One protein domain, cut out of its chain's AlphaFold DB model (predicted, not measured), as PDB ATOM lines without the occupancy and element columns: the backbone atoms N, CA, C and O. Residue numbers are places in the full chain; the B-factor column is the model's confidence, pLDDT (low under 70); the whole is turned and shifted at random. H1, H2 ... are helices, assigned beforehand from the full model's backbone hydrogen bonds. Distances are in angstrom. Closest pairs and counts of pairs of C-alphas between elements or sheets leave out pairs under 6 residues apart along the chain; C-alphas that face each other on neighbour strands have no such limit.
ATOM      1  N   ALA A  46      95.795  47.600 170.716       63.47
ATOM      2  CA  ALA A  46      96.133  48.556 169.671       63.47
ATOM      3  C   ALA A  46      96.969  47.835 168.597       63.47
ATOM      4  O   ALA A  46      97.681  46.882 168.908       63.47
ATOM      5  N   ILE A  47      96.894  48.239 167.324       63.00
ATOM      6  CA  ILE A  47      97.708  47.609 166.257       63.00
ATOM      7  C   ILE A  47      99.202  47.621 166.637       63.00
ATOM      8  O   ILE A  47      99.926  46.681 166.324       63.00
ATOM      9  N   GLU A  48      99.609  48.640 167.390       64.69
ATOM     10  CA  GLU A  48     100.919  48.824 168.025       64.69
ATOM     11  C   GLU A  48     101.317  47.660 168.953       64.69
ATOM     12  O   GLU A  48     102.464  47.223 168.967       64.69
ATOM     13  N   GLU A  49     100.374  47.070 169.686       65.88
ATOM     14  CA  GLU A  49     100.638  45.884 170.509       65.88
ATOM     15  C   GLU A  49     100.870  44.624 169.665       65.88
ATOM     16  O   GLU A  49     101.534  43.693 170.124       65.88
ATOM     17  N   TYR A  50     100.384  44.602 168.419       68.62
ATOM     18  CA  TYR A  50     100.675  43.523 167.478       68.62
ATOM     19  C   TYR A  50     101.996  43.722 166.720       68.62
ATOM     20  O   TYR A  50     102.458  42.788 166.062       68.62
ATOM     21  N   GLU A  51     102.645  44.890 166.809       69.50
ATOM     22  CA  GLU A  51     104.000  45.099 166.268       69.50
ATOM     23  C   GLU A  51     105.046  44.274 167.025       69.50
ATOM     24  O   GLU A  51     106.009  43.791 166.434       69.50
ATOM     25  N   ASN A  52     104.810  44.045 168.319       74.69
ATOM     26  CA  ASN A  52     105.649  43.205 169.175       74.69
ATOM     27  C   ASN A  52     105.124  41.765 169.305       74.69
ATOM     28  O   ASN A  52     105.579  41.013 170.169       74.69
ATOM     29  N   HIS A  53     104.157  41.366 168.473       71.31
ATOM     30  CA  HIS A  53     103.603  40.018 168.522       71.31
ATOM     31  C   HIS A  53     104.649  38.989 168.061       71.31
ATOM     32  O   HIS A  53     105.302  39.218 167.043       71.31
ATOM     33  N   PRO A  54     104.791  37.823 168.720       75.00
ATOM     34  CA  PRO A  54     105.775  36.808 168.329       75.00
ATOM     35  C   PRO A  54     105.555  36.244 166.917       75.00
ATOM     36  O   PRO A  54     106.488  35.722 166.321       75.00
ATOM     37  N   LEU A  55     104.337  36.367 166.373       74.19
ATOM     38  CA  LEU A  55     104.015  36.010 164.984       74.19
ATOM     39  C   LEU A  55     104.270  37.150 163.976       74.19
ATOM     40  O   LEU A  55     104.180  36.926 162.773       74.19
ATOM     41  N   ASN A  56     104.589  38.362 164.443       78.81
ATOM     42  CA  ASN A  56     104.957  39.510 163.614       78.81
ATOM     43  C   ASN A  56     106.487  39.609 163.492       78.81
ATOM     44  O   ASN A  56     107.128  40.508 164.036       78.81
ATOM     45  N   TYR A  57     107.085  38.646 162.789       81.56
ATOM     46  CA  TYR A  57     108.541  38.557 162.628       81.56
ATOM     47  C   TYR A  57     109.147  39.757 161.891       81.56
ATOM     48  O   TYR A  57     110.328  40.052 162.064       81.56
ATOM     49  N   ASP A  58     108.350  40.458 161.082       81.69
ATOM     50  CA  ASP A  58     108.770  41.629 160.317       81.69
ATOM     51  C   ASP A  58     108.504  42.962 161.033       81.69
ATOM     52  O   ASP A  58     108.909  44.009 160.523       81.69
ATOM     53  N   LYS A  59     107.871  42.939 162.218       79.19
ATOM     54  CA  LYS A  59     107.485  44.117 163.018       79.19
ATOM     55  C   LYS A  59     106.732  45.180 162.212       79.19
ATOM     56  O   LYS A  59     106.798  46.368 162.519       79.19
ATOM     57  N   LYS A  60     106.024  44.781 161.151       82.38
ATOM     58  CA  LYS A  60     105.273  45.714 160.304       82.38
ATOM     59  C   LYS A  60     103.845  45.857 160.801       82.38
ATOM     60  O   LYS A  60     103.202  44.887 161.210       82.38
ATOM     61  N   GLN A  61     103.298  47.061 160.652       78.50
ATOM     62  CA  GLN A  61     101.886  47.325 160.939       78.50
ATOM     63  C   GLN A  61     100.927  46.496 160.081       78.50
ATOM     64  O   GLN A  61      99.845  46.143 160.545       78.50
ATOM     65  N   SER A  62     101.302  46.167 158.841       79.00
ATOM     66  CA  SER A  62     100.497  45.313 157.958       79.00
ATOM     67  C   SER A  62     100.261  43.935 158.570       79.00
ATOM     68  O   SER A  62      99.123  43.473 158.624       79.00
ATOM     69  N   THR A  63     101.315  43.314 159.097       77.12
ATOM     70  CA  THR A  63     101.255  41.996 159.735       77.12
ATOM     71  C   THR A  63     100.451  42.056 161.029       77.12
ATOM     72  O   THR A  63      99.600  41.200 161.258       77.12
ATOM     73  N   GLY A  64     100.603  43.123 161.821       79.81
ATOM     74  CA  GLY A  64      99.777  43.346 163.012       79.81
ATOM     75  C   GLY A  64      98.283  43.512 162.704       79.81
ATOM     76  O   GLY A  64      97.439  42.975 163.418       79.81
ATOM     77  N   ARG A  65      97.927  44.177 161.594       77.81
ATOM     78  CA  ARG A  65      96.528  44.281 161.132       77.81
ATOM     79  C   ARG A  65      95.959  42.936 160.685       77.81
ATOM     80  O   ARG A  65      94.799  42.662 160.982       77.81
ATOM     81  N   ILE A  66      96.758  42.113 160.004       78.25
ATOM     82  CA  ILE A  66      96.369  40.751 159.607       78.25
ATOM     83  C   ILE A  66      96.160  39.884 160.851       78.25
ATOM     84  O   ILE A  66      95.126  39.239 160.958       78.25
ATOM     85  N   LEU A  67      97.082  39.924 161.815       75.50
ATOM     86  CA  LEU A  67      96.974  39.180 163.072       75.50
ATOM     87  C   LEU A  67      95.743  39.598 163.882       75.50
ATOM     88  O   LEU A  67      94.999  38.733 164.326       75.50
ATOM     89  N   ARG A  68      95.454  40.902 163.978       75.56
ATOM     90  CA  ARG A  68      94.227  41.406 164.613       75.56
ATOM     91  C   ARG A  68      92.962  40.944 163.884       75.56
ATOM     92  O   ARG A  68      91.974  40.592 164.520       75.56
ATOM     93  N   GLY A  69      92.976  40.965 162.550       72.12
ATOM     94  CA  GLY A  69      91.861  40.481 161.732       72.12
ATOM     95  C   GLY A  69      91.633  38.978 161.893       72.12
ATOM     96  O   GLY A  69      90.491  38.544 162.013       72.12
ATOM     97  N   LEU A  70      92.714  38.199 161.961       73.00
ATOM     98  CA  LEU A  70      92.663  36.765 162.220       73.00
ATOM     99  C   LEU A  70      92.161  36.484 163.634       73.00
ATOM    100  O   LEU A  70      91.232  35.704 163.771       73.00
ATOM    101  N   GLU A  71      92.682  37.135 164.674       73.38
ATOM    102  CA  GLU A  71      92.168  36.962 166.040       73.38
ATOM    103  C   GLU A  71      90.685  37.337 166.161       73.38
ATOM    104  O   GLU A  71      89.931  36.630 166.828       73.38
ATOM    105  N   GLY A  72      90.238  38.385 165.461       67.81
ATOM    106  CA  GLY A  72      88.819  38.734 165.359       67.81
ATOM    107  C   GLY A  72      87.976  37.654 164.670       67.81
ATOM    108  O   GLY A  72      86.910  37.309 165.165       67.81
ATOM    109  N   LEU A  73      88.472  37.068 163.576       65.69
ATOM    110  CA  LEU A  73      87.808  35.969 162.863       65.69
ATOM    111  C   LEU A  73      87.785  34.667 163.691       65.69
ATOM    112  O   LEU A  73      86.797  33.935 163.702       65.69
ATOM    113  N   PHE A  74      88.878  34.368 164.394       67.06
ATOM    114  CA  PHE A  74      89.024  33.173 165.226       67.06
ATOM    115  C   PHE A  74      88.232  33.262 166.534       67.06
ATOM    116  O   PHE A  74      87.870  32.229 167.089       67.06
ATOM    117  N   MET A  75      87.915  34.463 167.015       62.16
ATOM    118  CA  MET A  75      86.998  34.663 168.139       62.16
ATOM    119  C   MET A  75      85.592  34.146 167.832       62.16
ATOM    120  O   MET A  75      85.059  33.362 168.616       62.16
ATOM    121  N   ASP A  76      85.035  34.488 166.670       64.62
ATOM    122  CA  ASP A  76      83.748  33.940 166.226       64.62
ATOM    123  C   ASP A  76      83.845  32.433 165.951       64.62
ATOM    124  O   ASP A  76      82.933  31.672 166.285       64.62
ATOM    125  N   LEU A  77      84.987  31.970 165.425       63.28
ATOM    126  CA  LEU A  77      85.232  30.541 165.235       63.28
ATOM    127  C   LEU A  77      85.288  29.777 166.566       63.28
ATOM    128  O   LEU A  77      84.802  28.653 166.629       63.28
ATOM    129  N   ASN A  78      85.829  30.361 167.639       67.81
ATOM    130  CA  ASN A  78      85.850  29.727 168.957       67.81
ATOM    131  C   ASN A  78      84.430  29.518 169.491       67.81
ATOM    132  O   ASN A  78      84.132  28.426 169.970       67.81
ATOM    133  N   TYR A  79      83.543  30.511 169.367       67.44
ATOM    134  CA  TYR A  79      82.135  30.340 169.736       67.44
ATOM    135  C   TYR A  79      81.452  29.281 168.869       67.44
ATOM    136  O   TYR A  79      80.788  28.404 169.408       67.44
ATOM    137  N   ALA A  80      81.696  29.278 167.556       72.31
ATOM    138  CA  ALA A  80      81.153  28.259 166.659       72.31
ATOM    139  C   ALA A  80      81.655  26.840 166.994       72.31
ATOM    140  O   ALA A  80      80.890  25.880 166.953       72.31
ATOM    141  N   VAL A  81      82.930  26.683 167.361       75.25
ATOM    142  CA  VAL A  81      83.503  25.398 167.800       75.25
ATOM    143  C   VAL A  81      82.902  24.962 169.135       75.25
ATOM    144  O   VAL A  81      82.586  23.784 169.300       75.25
ATOM    145  N   VAL A  82      82.713  25.893 170.074       75.50
ATOM    146  CA  VAL A  82      82.041  25.636 171.355       75.50
ATOM    147  C   VAL A  82      80.587  25.218 171.127       75.50
ATOM    148  O   VAL A  82      80.170  24.217 171.701       75.50
ATOM    149  N   ASP A  83      79.852  25.889 170.240       76.19
ATOM    150  CA  ASP A  83      78.474  25.537 169.876       76.19
ATOM    151  C   ASP A  83      78.388  24.156 169.217       76.19
ATOM    152  O   ASP A  83      77.528  23.348 169.569       76.19
ATOM    153  N   VAL A  84      79.313  23.831 168.309       81.62
ATOM    154  CA  VAL A  84      79.398  22.490 167.706       81.62
ATOM    155  C   VAL A  84      79.703  21.432 168.769       81.62
ATOM    156  O   VAL A  84      79.072  20.377 168.778       81.62
ATOM    157  N   LEU A  85      80.629  21.699 169.695       81.69
ATOM    158  CA  LEU A  85      80.954  20.793 170.802       81.69
ATOM    159  C   LEU A  85      79.762  20.581 171.741       81.69
ATOM    160  O   LEU A  85      79.455  19.436 172.078       81.69
ATOM    161  N   LEU A  86      79.076  21.655 172.141       87.31
ATOM    162  CA  LEU A  86      77.862  21.580 172.955       87.31
ATOM    163  C   LEU A  86      76.772  20.783 172.237       87.31
ATOM    164  O   LEU A  86      76.242  19.840 172.821       87.31
ATOM    165  N   GLY A  87      76.516  21.074 170.959       90.19
ATOM    166  CA  GLY A  87      75.530  20.354 170.155       90.19
ATOM    167  C   GLY A  87      75.845  18.861 170.016       90.19
ATOM    168  O   GLY A  87      74.946  18.023 170.095       90.19
ATOM    169  N   VAL A  88      77.122  18.488 169.876       89.94
ATOM    170  CA  VAL A  88      77.548  17.078 169.860       89.94
ATOM    171  C   VAL A  88      77.303  16.408 171.213       89.94
ATOM    172  O   VAL A  88      76.782  15.293 171.256       89.94
ATOM    173  N   ILE A  89      77.637  17.072 172.324       89.88
ATOM    174  CA  ILE A  89      77.425  16.535 173.677       89.88
ATOM    175  C   ILE A  89      75.931  16.361 173.973       89.88
ATOM    176  O   ILE A  89      75.531  15.329 174.518       89.88
ATOM    177  N   GLU A  90      75.104  17.343 173.615       88.06
ATOM    178  CA  GLU A  90      73.649  17.281 173.771       88.06
ATOM    179  C   GLU A  90      73.056  16.134 172.959       88.06
ATOM    180  O   GLU A  90      72.397  15.264 173.532       88.06
ATOM    181  N   LYS A  91      73.414  16.030 171.676       84.75
ATOM    182  CA  LYS A  91      72.988  14.930 170.801       84.75
ATOM    183  C   LYS A  91      73.388  13.556 171.343       84.75
ATOM    184  O   LYS A  91      72.634  12.589 171.244       84.75
ATOM    185  N   TRP A  92      74.559  13.455 171.969       86.19
ATOM    186  CA  TRP A  92      75.028  12.206 172.568       86.19
ATOM    187  C   TRP A  92      74.325  11.869 173.894       86.19
ATOM    188  O   TRP A  92      74.162  10.695 174.240       86.19
ATOM    189  N   LYS A  93      73.866  12.879 174.644       82.31
ATOM    190  CA  LYS A  93      73.021  12.696 175.837       82.31
ATOM    191  C   LYS A  93      71.581  12.334 175.477       82.31
ATOM    192  O   LYS A  93      70.973  11.554 176.206       82.31
ATOM    193  N   GLU A  94      71.052  12.863 174.379       76.56
ATOM    194  CA  GLU A  94      69.732  12.500 173.850       76.56
ATOM    195  C   GLU A  94      69.694  11.041 173.389       76.56
ATOM    196  O   GLU A  94      68.784  10.309 173.776       76.56
ATOM    197  N   GLY A  95      70.732  10.583 172.680       72.06
ATOM    198  CA  GLY A  95      70.846   9.187 172.244       72.06
ATOM    199  C   GLY A  95      70.783   8.174 173.393       72.06
ATOM    200  O   GLY A  95      70.165   7.130 173.248       72.06
ATOM    201  N   ARG A  96      71.327   8.504 174.574       61.62
ATOM    202  CA  ARG A  96      71.288   7.613 175.751       61.62
ATOM    203  C   ARG A  96      69.947   7.559 176.484       61.62
ATOM    204  O   ARG A  96      69.742   6.637 177.265       61.62
ATOM    205  N   LYS A  97      69.049   8.532 176.297       55.34
ATOM    206  CA  LYS A  97      67.729   8.527 176.959       55.34
ATOM    207  C   LYS A  97      66.692   7.692 176.207       55.34
ATOM    208  O   LYS A  97      65.699   7.294 176.809       55.34
ATOM    209  N   HIS A  98      66.924   7.426 174.922       52.69
ATOM    210  CA  HIS A  98      66.003   6.668 174.077       52.69
ATOM    211  C   HIS A  98      66.127   5.139 174.239       52.69
ATOM    212  O   HIS A  98      65.241   4.423 173.790       52.69
ATOM    213  N   ASP A  99      67.165   4.654 174.934       54.69
ATOM    214  CA  ASP A  99      67.404   3.225 175.212       54.69
ATOM    215  C   ASP A  99      66.789   2.739 176.548       54.69
ATOM    216  O   ASP A  99      67.008   1.603 176.964       54.69
TER     217      ASP A  99
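This is residues 46 to 99 of the 101 residues of an uncharacterized protein of Bacteroidetes bacterium ADurb.Bin408 (UniProt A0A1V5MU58). One long helix, H2, makes nearly the whole length of a rod, and a small head at its first end is made by the short helix H1 and the loop that joins the two. From residue 69 on, the rest of H2 and the last two printed residues stick out free as a long arm. The printed part has 54 residues with two named helices, H1 then H2, and no named strand; the class is all helix. It is extended, with a radius of gyration of the C-alphas of 18.8 A, and spans 59 by 15 by 12 A.

Find C-alpha 61 at (101.886, 47.325, 160.939), where H2 begins; from there the helix runs through residues 61 to 97, 54.1 A from first to last C-alpha, to C-alpha 97 at (67.729, 8.527, 176.959). Then look back to C-alpha 47 at (97.708, 47.609, 166.257), where H1 begins; it holds residues 47 to 50 and is 5.2 A long from first to last C-alpha.

Look at residues 61 to 68, the part of H2 that alone touches H1, with 13 pairs of C-alphas within 8 A. The closest C-alphas of the two are those of Tyr 50 and Gly 64, 4.6 A apart. Farther on, residues 69 to 97 of H2 stand free. In the backbone of H2, 30 of 33 pairs of O i and N i+4 are within hydrogen-bond range; H1, with four residues, is too short for such a pair, and its one pair of O i and N i+3 is within range.

Go from Lys 60 to Asp 99 and you join the two C-alphas farthest apart, at 58.8 A. The printed part has no cut, and the link from H1 to H2, 10 residues, is short. In the B-factor column the mean pLDDT of the printed part is 74.0; this predicted model is under 70 at residues 46 to 51, 72 to 79 and 96 to 99.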